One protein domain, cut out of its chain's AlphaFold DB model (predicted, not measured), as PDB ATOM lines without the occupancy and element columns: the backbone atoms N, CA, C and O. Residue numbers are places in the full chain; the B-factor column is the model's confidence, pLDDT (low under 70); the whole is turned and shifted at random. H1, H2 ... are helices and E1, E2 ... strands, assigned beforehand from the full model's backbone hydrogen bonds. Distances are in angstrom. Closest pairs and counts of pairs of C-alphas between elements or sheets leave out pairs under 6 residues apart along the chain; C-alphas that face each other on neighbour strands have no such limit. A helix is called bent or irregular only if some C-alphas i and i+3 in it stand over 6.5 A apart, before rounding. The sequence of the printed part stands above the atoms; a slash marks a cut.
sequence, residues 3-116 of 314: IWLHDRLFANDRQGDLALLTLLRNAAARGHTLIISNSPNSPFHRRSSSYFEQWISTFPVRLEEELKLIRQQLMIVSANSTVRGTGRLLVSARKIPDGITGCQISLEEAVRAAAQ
ATOM      1  N   ILE A   3       4.995 -13.031 -38.218       90.38
ATOM      2  CA  ILE A   3       4.182 -12.844 -37.014       90.38
ATOM      3  C   ILE A   3       3.169 -13.980 -36.935       90.38
ATOM      4  O   ILE A   3       2.346 -14.169 -37.830       90.38
ATOM      5  N   TRP A   4       3.223 -14.751 -35.860       89.50
ATOM      6  CA  TRP A   4       2.257 -15.799 -35.578       89.50
ATOM      7  C   TRP A   4       1.248 -15.319 -34.540       89.50
ATOM      8  O   TRP A   4       1.624 -14.947 -33.430       89.50
ATOM      9  N   LEU A   5      -0.029 -15.355 -34.903       90.06
ATOM     10  CA  LEU A   5      -1.150 -15.022 -34.039       90.06
ATOM     11  C   LEU A   5      -1.847 -16.288 -33.578       90.06
ATOM     12  O   LEU A   5      -2.339 -17.078 -34.390       90.06
ATOM     13  N   HIS A   6      -1.942 -16.436 -32.262       90.19
ATOM     14  CA  HIS A   6      -2.794 -17.448 -31.676       90.19
ATOM     15  C   HIS A   6      -4.258 -17.125 -32.014       90.19
ATOM     16  O   HIS A   6      -4.766 -16.074 -31.637       90.19
ATOM     17  N   ASP A   7      -4.963 -18.040 -32.680       89.69
ATOM     18  CA  ASP A   7      -6.327 -17.801 -33.191       89.69
ATOM     19  C   ASP A   7      -7.343 -17.435 -32.084       89.69
ATOM     20  O   ASP A   7      -8.198 -16.579 -32.269       89.69
ATOM     21  N   ARG A   8      -7.182 -17.951 -30.861       90.56
ATOM     22  CA  ARG A   8      -7.946 -17.473 -29.685       90.56
ATOM     23  C   ARG A   8      -7.869 -15.969 -29.370       90.56
ATOM     24  O   ARG A   8      -8.693 -15.514 -28.585       90.56
ATOM     25  N   LEU A   9      -6.940 -15.200 -29.943       90.56
ATOM     26  CA  LEU A   9      -6.956 -13.734 -29.825       90.56
ATOM     27  C   LEU A   9      -8.247 -13.115 -30.391       90.56
ATOM     28  O   LEU A   9      -8.613 -12.021 -29.985       90.56
ATOM     29  N   PHE A  10      -8.953 -13.830 -31.272       90.38
ATOM     30  CA  PHE A  10     -10.188 -13.386 -31.920       90.38
ATOM     31  C   PHE A  10     -11.476 -13.811 -31.173       90.38
ATOM     32  O   PHE A  10     -12.582 -13.585 -31.651       90.38
ATOM     33  N   ALA A  11     -11.367 -14.447 -29.999       88.38
ATOM     34  CA  ALA A  11     -12.462 -15.177 -29.348       88.38
ATOM     35  C   ALA A  11     -13.428 -14.344 -28.464       88.38
ATOM     36  O   ALA A  11     -13.859 -14.855 -27.433       88.38
ATOM     37  N   ASN A  12     -13.841 -13.137 -28.882       63.53
ATOM     38  CA  ASN A  12     -14.923 -12.309 -28.280       63.53
ATOM     39  C   ASN A  12     -14.547 -11.180 -27.293       63.53
ATOM     40  O   ASN A  12     -15.358 -10.857 -26.424       63.53
ATOM     41  N   ASP A  13     -13.401 -10.513 -27.441       68.50
ATOM     42  CA  ASP A  13     -13.174  -9.235 -26.747       68.50
ATOM     43  C   ASP A  13     -13.062  -8.074 -27.741       68.50
ATOM     44  O   ASP A  13     -12.037  -7.900 -28.403       68.50
ATOM     45  N   ARG A  14     -14.120  -7.252 -27.821       72.19
ATOM     46  CA  ARG A  14     -14.144  -6.063 -28.688       72.19
ATOM     47  C   ARG A  14     -13.061  -5.045 -28.326       72.19
ATOM     48  O   ARG A  14     -12.701  -4.233 -29.177       72.19
ATOM     49  N   GLN A  15     -12.515  -5.072 -27.103       69.81
ATOM     50  CA  GLN A  15     -11.430  -4.164 -26.716       69.81
ATOM     51  C   GLN A  15     -10.144  -4.404 -27.529       69.81
ATOM     52  O   GLN A  15      -9.343  -3.483 -27.683       69.81
ATOM     53  N   GLY A  16      -9.964  -5.598 -28.111       84.25
ATOM     54  CA  GLY A  16      -8.811  -5.940 -28.949       84.25
ATOM     55  C   GLY A  16      -8.994  -5.700 -30.451       84.25
ATOM     56  O   GLY A  16      -8.002  -5.716 -31.183       84.25
ATOM     57  N   ASP A  17     -10.221  -5.455 -30.928       90.19
ATOM     58  CA  ASP A  17     -10.540  -5.443 -32.365       90.19
ATOM     59  C   ASP A  17      -9.730  -4.401 -33.133       90.19
ATOM     60  O   ASP A  17      -9.159  -4.696 -34.184       90.19
ATOM     61  N   LEU A  18      -9.621  -3.187 -32.587       91.00
ATOM     62  CA  LEU A  18      -8.860  -2.115 -33.226       91.00
ATOM     63  C   LEU A  18      -7.373  -2.468 -33.336       91.00
ATOM     64  O   LEU A  18      -6.759  -2.214 -34.372       91.00
ATOM     65  N   ALA A  19      -6.792  -3.075 -32.300       93.12
ATOM     66  CA  ALA A  19      -5.395  -3.494 -32.309       93.12
ATOM     67  C   ALA A  19      -5.160  -4.626 -33.319       93.12
ATOM     68  O   ALA A  19      -4.207  -4.566 -34.094       93.12
ATOM     69  N   LEU A  20      -6.057  -5.614 -33.384       92.62
ATOM     70  CA  LEU A  20      -5.991  -6.705 -34.358       92.62
ATOM     71  C   LEU A  20      -6.136  -6.193 -35.797       92.62
ATOM     72  O   LEU A  20      -5.326  -6.545 -36.652       92.62
ATOM     73  N   LEU A  21      -7.096  -5.304 -36.069       91.38
ATOM     74  CA  LEU A  21      -7.253  -4.663 -37.380       91.38
ATOM     75  C   LEU A  21      -6.017  -3.844 -37.764       91.38
ATOM     76  O   LEU A  21      -5.532  -3.939 -38.893       91.38
ATOM     77  N   THR A  22      -5.483  -3.067 -36.821       94.00
ATOM     78  CA  THR A  22      -4.269  -2.266 -37.032       94.00
ATOM     79  C   THR A  22      -3.074  -3.163 -37.332       94.00
ATOM     80  O   THR A  22      -2.317  -2.887 -38.259       94.00
ATOM     81  N   LEU A  23      -2.929  -4.271 -36.605       93.94
ATOM     82  CA  LEU A  23      -1.894  -5.263 -36.851       93.94
ATOM     83  C   LEU A  23      -2.002  -5.860 -38.260       93.94
ATOM     84  O   LEU A  23      -1.005  -5.887 -38.979       93.94
ATOM     85  N   LEU A  24      -3.192  -6.318 -38.658       91.75
ATOM     86  CA  LEU A  24      -3.432  -6.919 -39.974       91.75
ATOM     87  C   LEU A  24      -3.110  -5.930 -41.106       91.75
ATOM     88  O   LEU A  24      -2.404  -6.285 -42.051       91.75
ATOM     89  N   ARG A  25      -3.559  -4.675 -40.976       91.94
ATOM     90  CA  ARG A  25      -3.268  -3.597 -41.934       91.94
ATOM     91  C   ARG A  25      -1.782  -3.270 -42.003       91.94
ATOM     92  O   ARG A  25      -1.235  -3.200 -43.098       91.94
ATOM     93  N   ASN A  26      -1.125  -3.103 -40.856       94.31
ATOM     94  CA  ASN A  26       0.305  -2.809 -40.799       94.31
ATOM     95  C   ASN A  26       1.128  -3.945 -41.416       94.31
ATOM     96  O   ASN A  26       2.007  -3.687 -42.234       94.31
ATOM     97  N   ALA A  27       0.802  -5.197 -41.083       91.38
ATOM     98  CA  ALA A  27       1.468  -6.368 -41.639       91.38
ATOM     99  C   ALA A  27       1.347  -6.409 -43.169       91.38
ATOM    100  O   ALA A  27       2.362  -6.523 -43.854       91.38
ATOM    101  N   ALA A  28       0.141  -6.218 -43.708       88.81
ATOM    102  CA  ALA A  28      -0.087  -6.170 -45.151       88.81
ATOM    103  C   ALA A  28       0.644  -4.995 -45.824       88.81
ATOM    104  O   ALA A  28       1.353  -5.183 -46.816       88.81
ATOM    105  N   ALA A  29       0.547  -3.794 -45.247       90.12
ATOM    106  CA  ALA A  29       1.184  -2.590 -45.772       90.12
ATOM    107  C   ALA A  29       2.714  -2.706 -45.807       90.12
ATOM    108  O   ALA A  29       3.343  -2.234 -46.754       90.12
ATOM    109  N   ARG A  30       3.321  -3.354 -44.806       91.62
ATOM    110  CA  ARG A  30       4.775  -3.562 -44.719       91.62
ATOM    111  C   ARG A  30       5.270  -4.830 -45.410       91.62
ATOM    112  O   ARG A  30       6.474  -4.981 -45.580       91.62
ATOM    113  N   GLY A  31       4.366  -5.691 -45.878       86.94
ATOM    114  CA  GLY A  31       4.715  -6.955 -46.531       86.94
ATOM    115  C   GLY A  31       5.159  -8.054 -45.563       86.94
ATOM    116  O   GLY A  31       5.790  -9.011 -45.999       86.94
ATOM    117  N   HIS A  32       4.824  -7.935 -44.275       88.56
ATOM    118  CA  HIS A  32       5.107  -8.974 -43.286       88.56
ATOM    119  C   HIS A  32       4.238 -10.209 -43.534       88.56
ATOM    120  O   HIS A  32       3.068 -10.112 -43.905       88.56
ATOM    121  N   THR A  33       4.784 -11.386 -43.240       85.75
ATOM    122  CA  THR A  33       4.019 -12.636 -43.251       85.75
ATOM    123  C   THR A  33       3.282 -12.795 -41.929       85.75
ATOM    124  O   THR A  33       3.902 -12.795 -40.862       85.75
ATOM    125  N   LEU A  34       1.967 -12.998 -41.985       86.38
ATOM    126  CA  LEU A  34       1.147 -13.209 -40.796       86.38
ATOM    127  C   LEU A  34       0.474 -14.578 -40.856       86.38
ATOM    128  O   LEU A  34      -0.179 -14.936 -41.832       86.38
ATOM    129  N   ILE A  35       0.644 -15.354 -39.792       85.44
ATOM    130  CA  ILE A  35       0.098 -16.702 -39.669       85.44
ATOM    131  C   ILE A  35      -0.896 -16.708 -38.516       85.44
ATOM    132  O   ILE A  35      -0.493 -16.550 -37.370       85.44
ATOM    133  N   ILE A  36      -2.168 -16.977 -38.801       86.69
ATOM    134  CA  ILE A  36      -3.203 -17.148 -37.775       86.69
ATOM    135  C   ILE A  36      -3.457 -18.638 -37.587       86.69
ATOM    136  O   ILE A  36      -3.802 -19.338 -38.540       86.69
ATOM    137  N   SER A  37      -3.236 -19.160 -36.381       85.44
ATOM    138  CA  SER A  37      -3.509 -20.570 -36.089       85.44
ATOM    139  C   SER A  37      -3.543 -20.850 -34.590       85.44
ATOM    140  O   SER A  37      -2.916 -20.148 -33.809       85.44
ATOM    141  N   ASN A  38      -4.199 -21.936 -34.180       81.62
ATOM    142  CA  ASN A  38      -4.037 -22.512 -32.838       81.62
ATOM    143  C   ASN A  38      -2.832 -23.472 -32.735       81.62
ATOM    144  O   ASN A  38      -2.590 -24.052 -31.679       81.62
ATOM    145  N   SER A  39      -2.084 -23.698 -33.821       77.12
ATOM    146  CA  SER A  39      -1.001 -24.690 -33.859       77.12
ATOM    147  C   SER A  39       0.206 -24.181 -34.664       77.12
ATOM    148  O   SER A  39       0.282 -24.406 -35.874       77.12
ATOM    149  N   PRO A  40       1.188 -23.515 -34.023       68.62
ATOM    150  CA  PRO A  40       2.307 -22.870 -34.726       68.62
ATOM    151  C   PRO A  40       3.192 -23.860 -35.494       68.62
ATOM    152  O   PRO A  40       3.747 -23.527 -36.545       68.62
ATOM    153  N   ASN A  41       3.274 -25.099 -35.005       70.44
ATOM    154  CA  ASN A  41       4.079 -26.169 -35.595       70.44
ATOM    155  C   ASN A  41       3.341 -26.975 -36.676       70.44
ATOM    156  O   ASN A  41       3.971 -27.787 -37.357       70.44
ATOM    157  N   SER A  42       2.033 -26.767 -36.857       69.31
ATOM    158  CA  SER A  42       1.268 -27.501 -37.867       69.31
ATOM    159  C   SER A  42       1.660 -27.064 -39.282       69.31
ATOM    160  O   SER A  42       1.858 -25.862 -39.513       69.31
ATOM    161  N   PRO A  43       1.732 -28.008 -40.247       69.12
ATOM    162  CA  PRO A  43       1.870 -27.688 -41.662       69.12
ATOM    163  C   PRO A  43       0.792 -26.704 -42.108       69.12
ATOM    164  O   PRO A  43      -0.339 -26.775 -41.629       69.12
ATOM    165  N   PHE A  44       1.129 -25.826 -43.053       69.56
ATOM    166  CA  PHE A  44       0.256 -24.734 -43.488       69.56
ATOM    167  C   PHE A  44      -1.170 -25.197 -43.842       69.56
ATOM    168  O   PHE A  44      -2.136 -24.633 -43.344       69.56
ATOM    169  N   HIS A  45      -1.297 -26.297 -44.591       70.69
ATOM    170  CA  HIS A  45      -2.577 -26.865 -45.038       70.69
ATOM    171  C   HIS A  45      -3.447 -27.485 -43.926       70.69
ATOM    172  O   HIS A  45      -4.601 -27.811 -44.175       70.69
ATOM    173  N   ARG A  46      -2.913 -27.689 -42.713       70.75
ATOM    174  CA  ARG A  46      -3.662 -28.240 -41.561       70.75
ATOM    175  C   ARG A  46      -4.002 -27.187 -40.513       70.75
ATOM    176  O   ARG A  46      -4.487 -27.530 -39.437       70.75
ATOM    177  N   ARG A  47      -3.680 -25.919 -40.766       75.38
ATOM    178  CA  ARG A  47      -3.958 -24.838 -39.822       75.38
ATOM    179  C   ARG A  47      -5.437 -24.477 -39.903       75.38
ATOM    180  O   ARG A  47      -5.940 -24.187 -40.982       75.38
ATOM    181  N   SER A  48      -6.109 -24.480 -38.757       76.94
ATOM    182  CA  SER A  48      -7.448 -23.917 -38.597       76.94
ATOM    183  C   SER A  48      -7.384 -22.606 -37.813       76.94
ATOM    184  O   SER A  48      -6.524 -22.430 -36.939       76.94
ATOM    185  N   SER A  49      -8.294 -21.695 -38.150       83.88
ATOM    186  CA  SER A  49      -8.445 -20.384 -37.520       83.88
ATOM    187  C   SER A  49      -9.929 -20.067 -37.293       83.88
ATOM    188  O   SER A  49     -10.468 -19.115 -37.849       83.88
ATOM    189  N   SER A  50     -10.633 -20.940 -36.567       88.25
ATOM    190  CA  SER A  50     -12.094 -20.866 -36.427       88.25
ATOM    191  C   SER A  50     -12.560 -19.580 -35.746       88.25
ATOM    192  O   SER A  50     -13.591 -19.038 -36.134       88.25
ATOM    193  N   TYR A  51     -11.807 -19.081 -34.759       90.00
ATOM    194  CA  TYR A  51     -12.161 -17.831 -34.083       90.00
ATOM    195  C   TYR A  51     -11.975 -16.631 -35.008       90.00
ATOM    196  O   TYR A  51     -12.820 -15.744 -35.021       90.00
ATOM    197  N   PHE A  52     -10.923 -16.624 -35.824       87.81
ATOM    198  CA  PHE A  52     -10.709 -15.593 -36.831       87.81
ATOM    199  C   PHE A  52     -11.817 -15.554 -37.891       87.81
ATOM    200  O   PHE A  52     -12.310 -14.474 -38.202       87.81
ATOM    201  N   GLU A  53     -12.246 -16.708 -38.418       86.25
ATOM    202  CA  GLU A  53     -13.346 -16.748 -39.400       86.25
ATOM    203  C   GLU A  53     -14.659 -16.247 -38.781       86.25
ATOM    204  O   GLU A  53     -15.377 -15.453 -39.390       86.25
ATOM    205  N   GLN A  54     -14.949 -16.659 -37.542       89.50
ATOM    206  CA  GLN A  54     -16.108 -16.157 -36.812       89.50
ATOM    207  C   GLN A  54     -16.007 -14.642 -36.595       89.50
ATOM    208  O   GLN A  54     -16.978 -13.930 -36.832       89.50
ATOM    209  N   TRP A  55     -14.839 -14.138 -36.200       88.88
ATOM    210  CA  TRP A  55     -14.595 -12.714 -35.983       88.88
ATOM    211  C   TRP A  55     -14.781 -11.888 -37.260       88.88
ATOM    212  O   TRP A  55     -15.504 -10.892 -37.230       88.88
ATOM    213  N   ILE A  56     -14.243 -12.340 -38.401       86.69
ATOM    214  CA  ILE A  56     -14.463 -11.696 -39.707       86.69
ATOM    215  C   ILE A  56     -15.959 -11.600 -40.026       86.69
ATOM    216  O   ILE A  56     -16.419 -10.546 -40.462       86.69
ATOM    217  N   SER A  57     -16.726 -12.665 -39.763       87.06
ATOM    218  CA  SER A  57     -18.164 -12.711 -40.072       87.06
ATOM    219  C   SER A  57     -19.006 -11.688 -39.296       87.06
ATOM    220  O   SER A  57     -20.159 -11.447 -39.646       87.06
ATOM    221  N   THR A  58     -18.442 -11.070 -38.251       88.75
ATOM    222  CA  THR A  58     -19.121 -10.026 -37.470       88.75
ATOM    223  C   THR A  58     -19.024  -8.628 -38.087       88.75
ATOM    224  O   THR A  58     -19.763  -7.731 -37.673       88.75
ATOM    225  N   PHE A  59     -18.138  -8.418 -39.067       86.00
ATOM    226  CA  PHE A  59     -17.964  -7.118 -39.710       86.00
ATOM    227  C   PHE A  59     -18.967  -6.890 -40.852       86.00
ATOM    228  O   PHE A  59     -19.379  -7.832 -41.525       86.00
ATOM    229  N   PRO A  60     -19.333  -5.624 -41.134       88.31
ATOM    230  CA  PRO A  60     -20.063  -5.271 -42.348       88.31
ATOM    231  C   PRO A  60     -19.345  -5.758 -43.615       88.31
ATOM    232  O   PRO A  60     -18.118  -5.703 -43.686       88.31
ATOM    233  N   VAL A  61     -20.114  -6.106 -44.655       84.00
ATOM    234  CA  VAL A  61     -19.626  -6.670 -45.936       84.00
ATOM    235  C   VAL A  61     -18.409  -5.929 -46.508       84.00
ATOM    236  O   VAL A  61     -17.446  -6.546 -46.949       84.00
ATOM    237  N   ARG A  62     -18.392  -4.591 -46.447       74.31
ATOM    238  CA  ARG A  62     -17.272  -3.788 -46.969       74.31
ATOM    239  C   ARG A  62     -15.951  -4.018 -46.220       74.31
ATOM    240  O   ARG A  62     -14.888  -4.006 -46.830       74.31
ATOM    241  N   LEU A  63     -16.008  -4.202 -44.902       80.50
ATOM    242  CA  LEU A  63     -14.833  -4.522 -44.083       80.50
ATOM    243  C   LEU A  63     -14.423  -5.987 -44.265       80.50
ATOM    244  O   LEU A  63     -13.235  -6.299 -44.230       80.50
ATOM    245  N   GLU A  64     -15.382  -6.872 -44.528       77.94
ATOM    246  CA  GLU A  64     -15.111  -8.265 -44.880       77.94
ATOM    247  C   GLU A  64     -14.276  -8.373 -46.170       77.94
ATOM    248  O   GLU A  64     -13.308  -9.130 -46.217       77.94
ATOM    249  N   GLU A  65     -14.597  -7.588 -47.205       77.88
ATOM    250  CA  GLU A  65     -13.819  -7.535 -48.453       77.88
ATOM    251  C   GLU A  65     -12.388  -7.030 -48.232       77.88
ATOM    252  O   GLU A  65     -11.436  -7.623 -48.743       77.88
ATOM    253  N   GLU A  66     -12.216  -5.982 -47.422       82.06
ATOM    254  CA  GLU A  66     -10.890  -5.476 -47.053       82.06
ATOM    255  C   GLU A  66     -10.071  -6.557 -46.329       82.06
ATOM    256  O   GLU A  66      -8.914  -6.804 -46.669       82.06
ATOM    257  N   LEU A  67     -10.686  -7.261 -45.377       77.56
ATOM    258  CA  LEU A  67     -10.038  -8.342 -44.636       77.56
ATOM    259  C   LEU A  67      -9.700  -9.540 -45.528       77.56
ATOM    260  O   LEU A  67      -8.652 -10.159 -45.340       77.56
ATOM    261  N   LYS A  68     -10.525  -9.842 -46.536       76.06
ATOM    262  CA  LYS A  68     -10.216 -10.860 -47.552       76.06
ATOM    263  C   LYS A  68      -9.007 -10.466 -48.400       76.06
ATOM    264  O   LYS A  68      -8.143 -11.313 -48.625       76.06
ATOM    265  N   LEU A  69      -8.901  -9.204 -48.819       75.81
ATOM    266  CA  LEU A  69      -7.737  -8.699 -49.561       75.81
ATOM    267  C   LEU A  69      -6.469  -8.726 -48.706       75.81
ATOM    268  O   LEU A  69      -5.434  -9.227 -49.149       75.81
ATOM    269  N   ILE A  70      -6.563  -8.265 -47.456       75.88
ATOM    270  CA  ILE A  70      -5.468  -8.345 -46.486       75.88
ATOM    271  C   ILE A  70      -5.041  -9.805 -46.314       75.88
ATOM    272  O   ILE A  70      -3.861 -10.118 -46.427       75.88
ATOM    273  N   ARG A  71      -5.987 -10.733 -46.139       71.50
ATOM    274  CA  ARG A  71      -5.681 -12.164 -46.040       71.50
ATOM    275  C   ARG A  71      -4.951 -12.674 -47.277       71.50
ATOM    276  O   ARG A  71      -3.954 -13.365 -47.124       71.50
ATOM    277  N   GLN A  72      -5.401 -12.335 -48.483       74.12
ATOM    278  CA  GLN A  72      -4.716 -12.740 -49.715       74.12
ATOM    279  C   GLN A  72      -3.270 -12.232 -49.759       74.12
ATOM    280  O   GLN A  72      -2.373 -12.992 -50.121       74.12
ATOM    281  N   GLN A  73      -3.028 -10.993 -49.326       69.62
ATOM    282  CA  GLN A  73      -1.682 -10.420 -49.245       69.62
ATOM    283  C   GLN A  73      -0.815 -11.110 -48.180       69.62
ATOM    284  O   GLN A  73       0.365 -11.353 -48.416       69.62
ATOM    285  N   LEU A  74      -1.403 -11.487 -47.042       68.75
ATOM    286  CA  LEU A  74      -0.715 -12.183 -45.946       68.75
ATOM    287  C   LEU A  74      -0.465 -13.676 -46.233       68.75
ATOM    288  O   LEU A  74       0.434 -14.273 -45.644       68.75
ATOM    289  N   MET A  75      -1.240 -14.282 -47.140       62.72
ATOM    290  CA  MET A  75      -1.092 -15.676 -47.588       62.72
ATOM    291  C   MET A  75       0.079 -15.873 -48.560       62.72
ATOM    292  O   MET A  75       0.413 -17.020 -48.867       62.72
ATOM    293  N   ILE A  76       0.729 -14.795 -49.019       58.06
ATOM    294  CA  ILE A  76       1.989 -14.859 -49.771       58.06
ATOM    295  C   ILE A  76       3.113 -15.202 -48.786       58.06
ATOM    296  O   ILE A  76       3.932 -14.385 -48.379       58.06
ATOM    297  N   VAL A  77       3.108 -16.457 -48.358       54.94
ATOM    298  CA  VAL A  77       4.112 -17.055 -47.490       54.94
ATOM    299  C   VAL A  77       5.284 -17.421 -48.393       54.94
ATOM    300  O   VAL A  77       5.199 -18.378 -49.164       54.94
ATOM    301  N   SER A  78       6.375 -16.651 -48.332       50.53
ATOM    302  CA  SER A  78       7.633 -17.021 -48.999       50.53
ATOM    303  C   SER A  78       7.970 -18.474 -48.652       50.53
ATOM    304  O   SER A  78       7.860 -18.854 -47.484       50.53
ATOM    305  N   ALA A  79       8.392 -19.297 -49.615       47.62
ATOM    306  CA  ALA A  79       8.757 -20.694 -49.353       47.62
ATOM    307  C   ALA A  79       9.744 -20.819 -48.168       47.62
ATOM    308  O   ALA A  79       9.628 -21.733 -47.348       47.62
ATOM    309  N   ASN A  80      10.609 -19.814 -47.977       45.84
ATOM    310  CA  ASN A  80      11.574 -19.729 -46.878       45.84
ATOM    311  C   ASN A  80      10.942 -19.432 -45.506       45.84
ATOM    312  O   ASN A  80      11.472 -19.850 -44.479       45.84
ATOM    313  N   SER A  81       9.777 -18.783 -45.456       48.47
ATOM    314  CA  SER A  81       9.050 -18.502 -44.205       48.47
ATOM    315  C   SER A  81       8.405 -19.748 -43.571       48.47
ATOM    316  O   SER A  81       7.981 -19.732 -42.411       48.47
ATOM    317  N   THR A  82       8.391 -20.869 -44.300       48.69
ATOM    318  CA  THR A  82       7.943 -22.175 -43.794       48.69
ATOM    319  C   THR A  82       9.059 -23.009 -43.155       48.69
ATOM    320  O   THR A  82       8.764 -23.995 -42.475       48.69
ATOM    321  N   VAL A  83      10.325 -22.602 -43.296       52.66
ATOM    322  CA  VAL A  83      11.482 -23.365 -42.807       52.66
ATOM    323  C   VAL A  83      11.518 -23.352 -41.272       52.66
ATOM    324  O   VAL A  83      11.350 -22.316 -40.623       52.66
ATOM    325  N   ARG A  84      11.703 -24.526 -40.655       46.59
ATOM    326  CA  ARG A  84      11.914 -24.648 -39.201       46.59
ATOM    327  C   ARG A  84      13.193 -23.896 -38.814       46.59
ATOM    328  O   ARG A  84      14.230 -24.123 -39.419       46.59
ATOM    329  N   GLY A  85      13.119 -23.031 -37.799       52.38
ATOM    330  CA  GLY A  85      14.276 -22.286 -37.276       52.38
ATOM    331  C   GLY A  85      14.370 -20.819 -37.709       52.38
ATOM    332  O   GLY A  85      15.166 -20.082 -37.137       52.38
ATOM    333  N   THR A  86      13.533 -20.345 -38.640       67.00
ATOM    334  CA  THR A  86      13.379 -18.895 -38.870       67.00
ATOM    335  C   THR A  86      12.861 -18.226 -37.599       67.00
ATOM    336  O   THR A  86      11.879 -18.711 -37.034       67.00
ATOM    337  N   GLY A  87      13.470 -17.118 -37.169       77.12
ATOM    338  CA  GLY A  87      12.970 -16.338 -36.035       77.12
ATOM    339  C   GLY A  87      11.551 -15.822 -36.301       77.12
ATOM    340  O   GLY A  87      11.263 -15.301 -37.380       77.12
ATOM    341  N   ARG A  88      10.652 -16.011 -35.331       86.44
ATOM    342  CA  ARG A  88       9.230 -15.644 -35.411       86.44
ATOM    343  C   ARG A  88       8.823 -14.875 -34.166       86.44
ATOM    344  O   ARG A  88       9.321 -15.161 -33.075       86.44
ATOM    345  N   LEU A  89       7.882 -13.957 -34.338       91.31
ATOM    346  CA  LEU A  89       7.176 -13.324 -33.231       91.31
ATOM    347  C   LEU A  89       5.904 -14.113 -32.946       91.31
ATOM    348  O   LEU A  89       5.161 -14.438 -33.873       91.31
ATOM    349  N   LEU A  90       5.664 -14.440 -31.682       91.81
ATOM    350  CA  LEU A  90       4.504 -15.202 -31.249       91.81
ATOM    351  C   LEU A  90       3.608 -14.305 -30.399       91.81
ATOM    352  O   LEU A  90       4.017 -13.838 -29.338       91.81
ATOM    353  N   VAL A  91       2.377 -14.092 -30.842       92.56
ATOM    354  CA  VAL A  91       1.408 -13.246 -30.145       92.56
ATOM    355  C   VAL A  91       0.319 -14.140 -29.581       92.56
ATOM    356  O   VAL A  91      -0.371 -14.856 -30.312       92.56
ATOM    357  N   SER A  92       0.178 -14.126 -28.263       89.69
ATOM    358  CA  SER A  92      -0.785 -14.958 -27.549       89.69
ATOM    359  C   SER A  92      -1.167 -14.297 -26.231       89.69
ATOM    360  O   SER A  92      -0.302 -13.800 -25.515       89.69
ATOM    361  N   ALA A  93      -2.454 -14.357 -25.879       83.88
ATOM    362  CA  ALA A  93      -2.959 -13.906 -24.580       83.88
ATOM    363  C   ALA A  93      -2.514 -14.808 -23.415       83.88
ATOM    364  O   ALA A  93      -2.609 -14.431 -22.252       83.88
ATOM    365  N   ARG A  94      -2.054 -16.029 -23.713       82.44
ATOM    366  CA  ARG A  94      -1.568 -16.997 -22.722       82.44
ATOM    367  C   ARG A  94      -0.110 -17.328 -22.980       82.44
ATOM    368  O   ARG A  94       0.348 -17.268 -24.124       82.44
ATOM    369  N   LYS A  95       0.602 -17.736 -21.929       80.81
ATOM    370  CA  LYS A  95       1.940 -18.313 -22.069       80.81
ATOM    371  C   LYS A  95       1.878 -19.471 -23.067       80.81
ATOM    372  O   LYS A  95       1.014 -20.344 -22.961       80.81
ATOM    373  N   ILE A  96       2.746 -19.420 -24.067       75.62
ATOM    374  CA  ILE A  96       2.815 -20.448 -25.100       75.62
ATOM    375  C   ILE A  96       3.516 -21.679 -24.498       75.62
ATOM    376  O   ILE A  96       4.477 -21.495 -23.749       75.62
ATOM    377  N   PRO A  97       3.037 -22.911 -24.760       73.81
ATOM    378  CA  PRO A  97       3.671 -24.124 -24.251       73.81
ATOM    379  C   PRO A  97       5.161 -24.217 -24.597       73.81
ATOM    380  O   PRO A  97       5.584 -23.793 -25.678       73.81
ATOM    381  N   ASP A  98       5.930 -24.833 -23.699       71.44
ATOM    382  CA  ASP A  98       7.354 -25.083 -23.909       71.44
ATOM    383  C   ASP A  98       7.572 -25.939 -25.176       71.44
ATOM    384  O   ASP A  98       6.795 -26.845 -25.486       71.44
ATOM    385  N   GLY A  99       8.622 -25.628 -25.944       69.88
ATOM    386  CA  GLY A  99       8.954 -26.317 -27.202       69.88
ATOM    387  C   GLY A  99       8.451 -25.640 -28.485       69.88
ATOM    388  O   GLY A  99       8.746 -26.119 -29.582       69.88
ATOM    389  N   ILE A 100       7.734 -24.515 -28.391       71.56
ATOM    390  CA  ILE A 100       7.438 -23.657 -29.548       71.56
ATOM    391  C   ILE A 100       8.564 -22.630 -29.708       71.56
ATOM    392  O   ILE A 100       8.882 -21.890 -28.782       71.56
ATOM    393  N   THR A 101       9.175 -22.578 -30.894       75.88
ATOM    394  CA  THR A 101      10.275 -21.655 -31.192       75.88
ATOM    395  C   THR A 101       9.759 -20.280 -31.619       75.88
ATOM    396  O   THR A 101       8.945 -20.158 -32.537       75.88
ATOM    397  N   GLY A 102      10.250 -19.229 -30.963       82.69
ATOM    398  CA  GLY A 102       9.935 -17.834 -31.275       82.69
ATOM    399  C   GLY A 102       9.983 -16.935 -30.040       82.69
ATOM    400  O   GLY A 102      10.078 -17.415 -28.913       82.69
ATOM    401  N   CYS A 103       9.922 -15.623 -30.257       88.69
ATOM    402  CA  CYS A 103       9.842 -14.635 -29.184       88.69
ATOM    403  C   CYS A 103       8.373 -14.324 -28.901       88.69
ATOM    404  O   CYS A 103       7.662 -13.840 -29.785       88.69
ATOM    405  N   GLN A 104       7.911 -14.642 -27.690       91.75
ATOM    406  CA  GLN A 104       6.567 -14.284 -27.258       91.75
ATOM    407  C   GLN A 104       6.502 -12.784 -26.955       91.75
ATOM    408  O   GLN A 104       7.299 -12.282 -26.165       91.75
ATOM    409  N   ILE A 105       5.540 -12.098 -27.566       93.69
ATOM    410  CA  ILE A 105       5.319 -10.657 -27.416       93.69
ATOM    411  C   ILE A 105       3.842 -10.355 -27.154       93.69
ATOM    412  O   ILE A 105       2.959 -11.174 -27.441       93.69
ATOM    413  N   SER A 106       3.570  -9.171 -26.610       93.81
ATOM    414  CA  SER A 106       2.203  -8.681 -26.423       93.81
ATOM    415  C   SER A 106       1.553  -8.290 -27.759       93.81
ATOM    416  O   SER A 106       2.226  -8.098 -28.775       93.81
ATOM    417  N   LEU A 107       0.223  -8.147 -27.768       94.19
ATOM    418  CA  LEU A 107      -0.493  -7.645 -28.946       94.19
ATOM    419  C   LEU A 107      -0.062  -6.214 -29.302       94.19
ATOM    420  O   LEU A 107       0.098  -5.899 -30.477       94.19
ATOM    421  N   GLU A 108       0.178  -5.365 -28.304       94.50
ATOM    422  CA  GLU A 108       0.648  -3.994 -28.512       94.50
ATOM    423  C   GLU A 108       2.045  -3.962 -29.151       94.50
ATOM    424  O   GLU A 108       2.269  -3.259 -30.142       94.50
ATOM    425  N   GLU A 109       2.975  -4.775 -28.640       95.88
ATOM    426  CA  GLU A 109       4.310  -4.929 -29.224       95.88
ATOM    427  C   GLU A 109       4.212  -5.435 -30.669       95.88
ATOM    428  O   GLU A 109       4.915  -4.927 -31.541       95.88
ATOM    429  N   ALA A 110       3.300  -6.371 -30.954       96.12
ATOM    430  CA  ALA A 110       3.079  -6.886 -32.303       96.12
ATOM    431  C   ALA A 110       2.550  -5.813 -33.265       96.12
ATOM    432  O   ALA A 110       3.033  -5.722 -34.395       96.12
ATOM    433  N   VAL A 111       1.603  -4.975 -32.827       96.62
ATOM    434  CA  VAL A 111       1.083  -3.844 -33.618       96.62
ATOM    435  C   VAL A 111       2.212  -2.885 -33.991       96.62
ATOM    436  O   VAL A 111       2.337  -2.497 -35.158       96.62
ATOM    437  N   ARG A 112       3.059  -2.533 -33.016       96.94
ATOM    438  CA  ARG A 112       4.213  -1.648 -33.216       96.94
ATOM    439  C   ARG A 112       5.276  -2.282 -34.110       96.94
ATOM    440  O   ARG A 112       5.822  -1.587 -34.965       96.94
ATOM    441  N   ALA A 113       5.538  -3.579 -33.948       96.06
ATOM    442  CA  ALA A 113       6.473  -4.345 -34.769       96.06
ATOM    443  C   ALA A 113       6.018  -4.414 -36.231       96.06
ATOM    444  O   ALA A 113       6.803  -4.149 -37.137       96.06
ATOM    445  N   ALA A 114       4.738  -4.709 -36.472       95.25
ATOM    446  CA  ALA A 114       4.186  -4.799 -37.819       95.25
ATOM    447  C   ALA A 114       4.181  -3.456 -38.557       95.25
ATOM    448  O   ALA A 114       4.170  -3.434 -39.783       95.25
ATOM    449  N   ALA A 115       4.193  -2.333 -37.833       96.06
ATOM    450  CA  ALA A 115       4.293  -1.005 -38.433       96.06
ATOM    451  C   ALA A 115       5.698  -0.697 -38.984       96.06
ATOM    452  O   ALA A 115       5.841   0.211 -39.811       96.06
ATOM    453  N   GLN A 116       6.723  -1.430 -38.534       96.19
ATOM    454  CA  GLN A 116       8.105  -1.206 -38.942       96.19
ATOM    455  C   GLN A 116       8.361  -1.744 -40.358       96.19
ATOM    456  O   GLN A 116       7.879  -2.832 -40.690       96.19
TER     457      GLN A 116
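Overview. This is residues 3 to 116 of the 314 residues of an uncharacterized protein of Candidatus Electronema sp. GS (UniProt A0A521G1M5). A small twisted sheet of four short parallel strands stands near the middle, and H2 and H6 lie side by side over one of its faces. H4 and H3 reach the sheet with one end each, H1 packs on H3, and H5 is set off from the other helices. The printed part has 114 residues, with six named helices and four named strands in the order E1 H1 H2 E2 H3 H4 H5 E3 E4 H6; the sheet runs E2 E1 E3 E4, and the class is mixed, helices and strands. The whole is compact, with a radius of gyration of the C-alphas of 13.3 A and spans of 38 by 29 by 28 A.

Along the chain. Find C-alpha 3 at (4.182, -12.844, -37.014), where E1, residues 3 to 6, begins. H1, residues 7 to 10, follows, then H2, residues 14 to 30, 24.9 A long and irregular: C-alphas 15 and 18 are 7.3 A apart. E2, residues 33 to 37, is 13.1 A long. Next come H3, residues 50 to 56, and H4, residues 61 to 74, which runs 19.7 A from C-alpha 61 at (-19.626, -6.670, -45.936). Then read H5, residues 79 to 82, E3, residues 89 to 91, E4, residues 103 to 105, and H6, residues 107 to 114, ending at C-alpha 114 at (4.186, -4.799, -37.819).

Arrangement. Start at E1 and E2, parallel at 14 degrees, with N 5 and O 35 2.8 A apart. E1 and E3 are parallel at 26 degrees, with N 4 and O 89 at 2.8 A; E3 and E4 are parallel at 39 degrees, with N 90 and O 103 at 2.8 A. E1, H1, H2 and E2 form a strand-helix-strand unit, two parallel neighbour strands with helices between, its crossover right-handed. H2 and H6 on one face of the sheet make two layers with it. H6 has a height over the sheet of 8.7 A and lies over E3. H2 and H6 touch at Leu 23 and Val 111, their closest C-alphas, 4.6 A apart, at a shallow tilt of 15 degrees, the same way. H2 touches H4 with residues 24 to 28 alone, closest at the C-alphas of Ala 28 and Ile 70, 6.0 A, at a steep tilt of 48 degrees. H1 touches H3, the C-alphas of Phe 10 and Tyr 51 being closest at 5.3 A. H1, H3 and H4 only graze the sheet; H5 is not on it and is apart from H4. Every O i to N i+4 pair is within hydrogen-bond range in H3, H4 and H6, and 11 of 13 are in H2; H1 and H5 are too short for such a pair.

Size, cuts and confidence. The C-alphas of Arg 62 and Asp 98, the two farthest apart, are 39.9 A from each other. The printed part has no cut. The long links are E2 to H3, with 12 residues, and E3 to E4, with 11. Mean pLDDT of the printed part is 81.0; look for values under 70 at residues 73 to 86 and 42 to 44, among others.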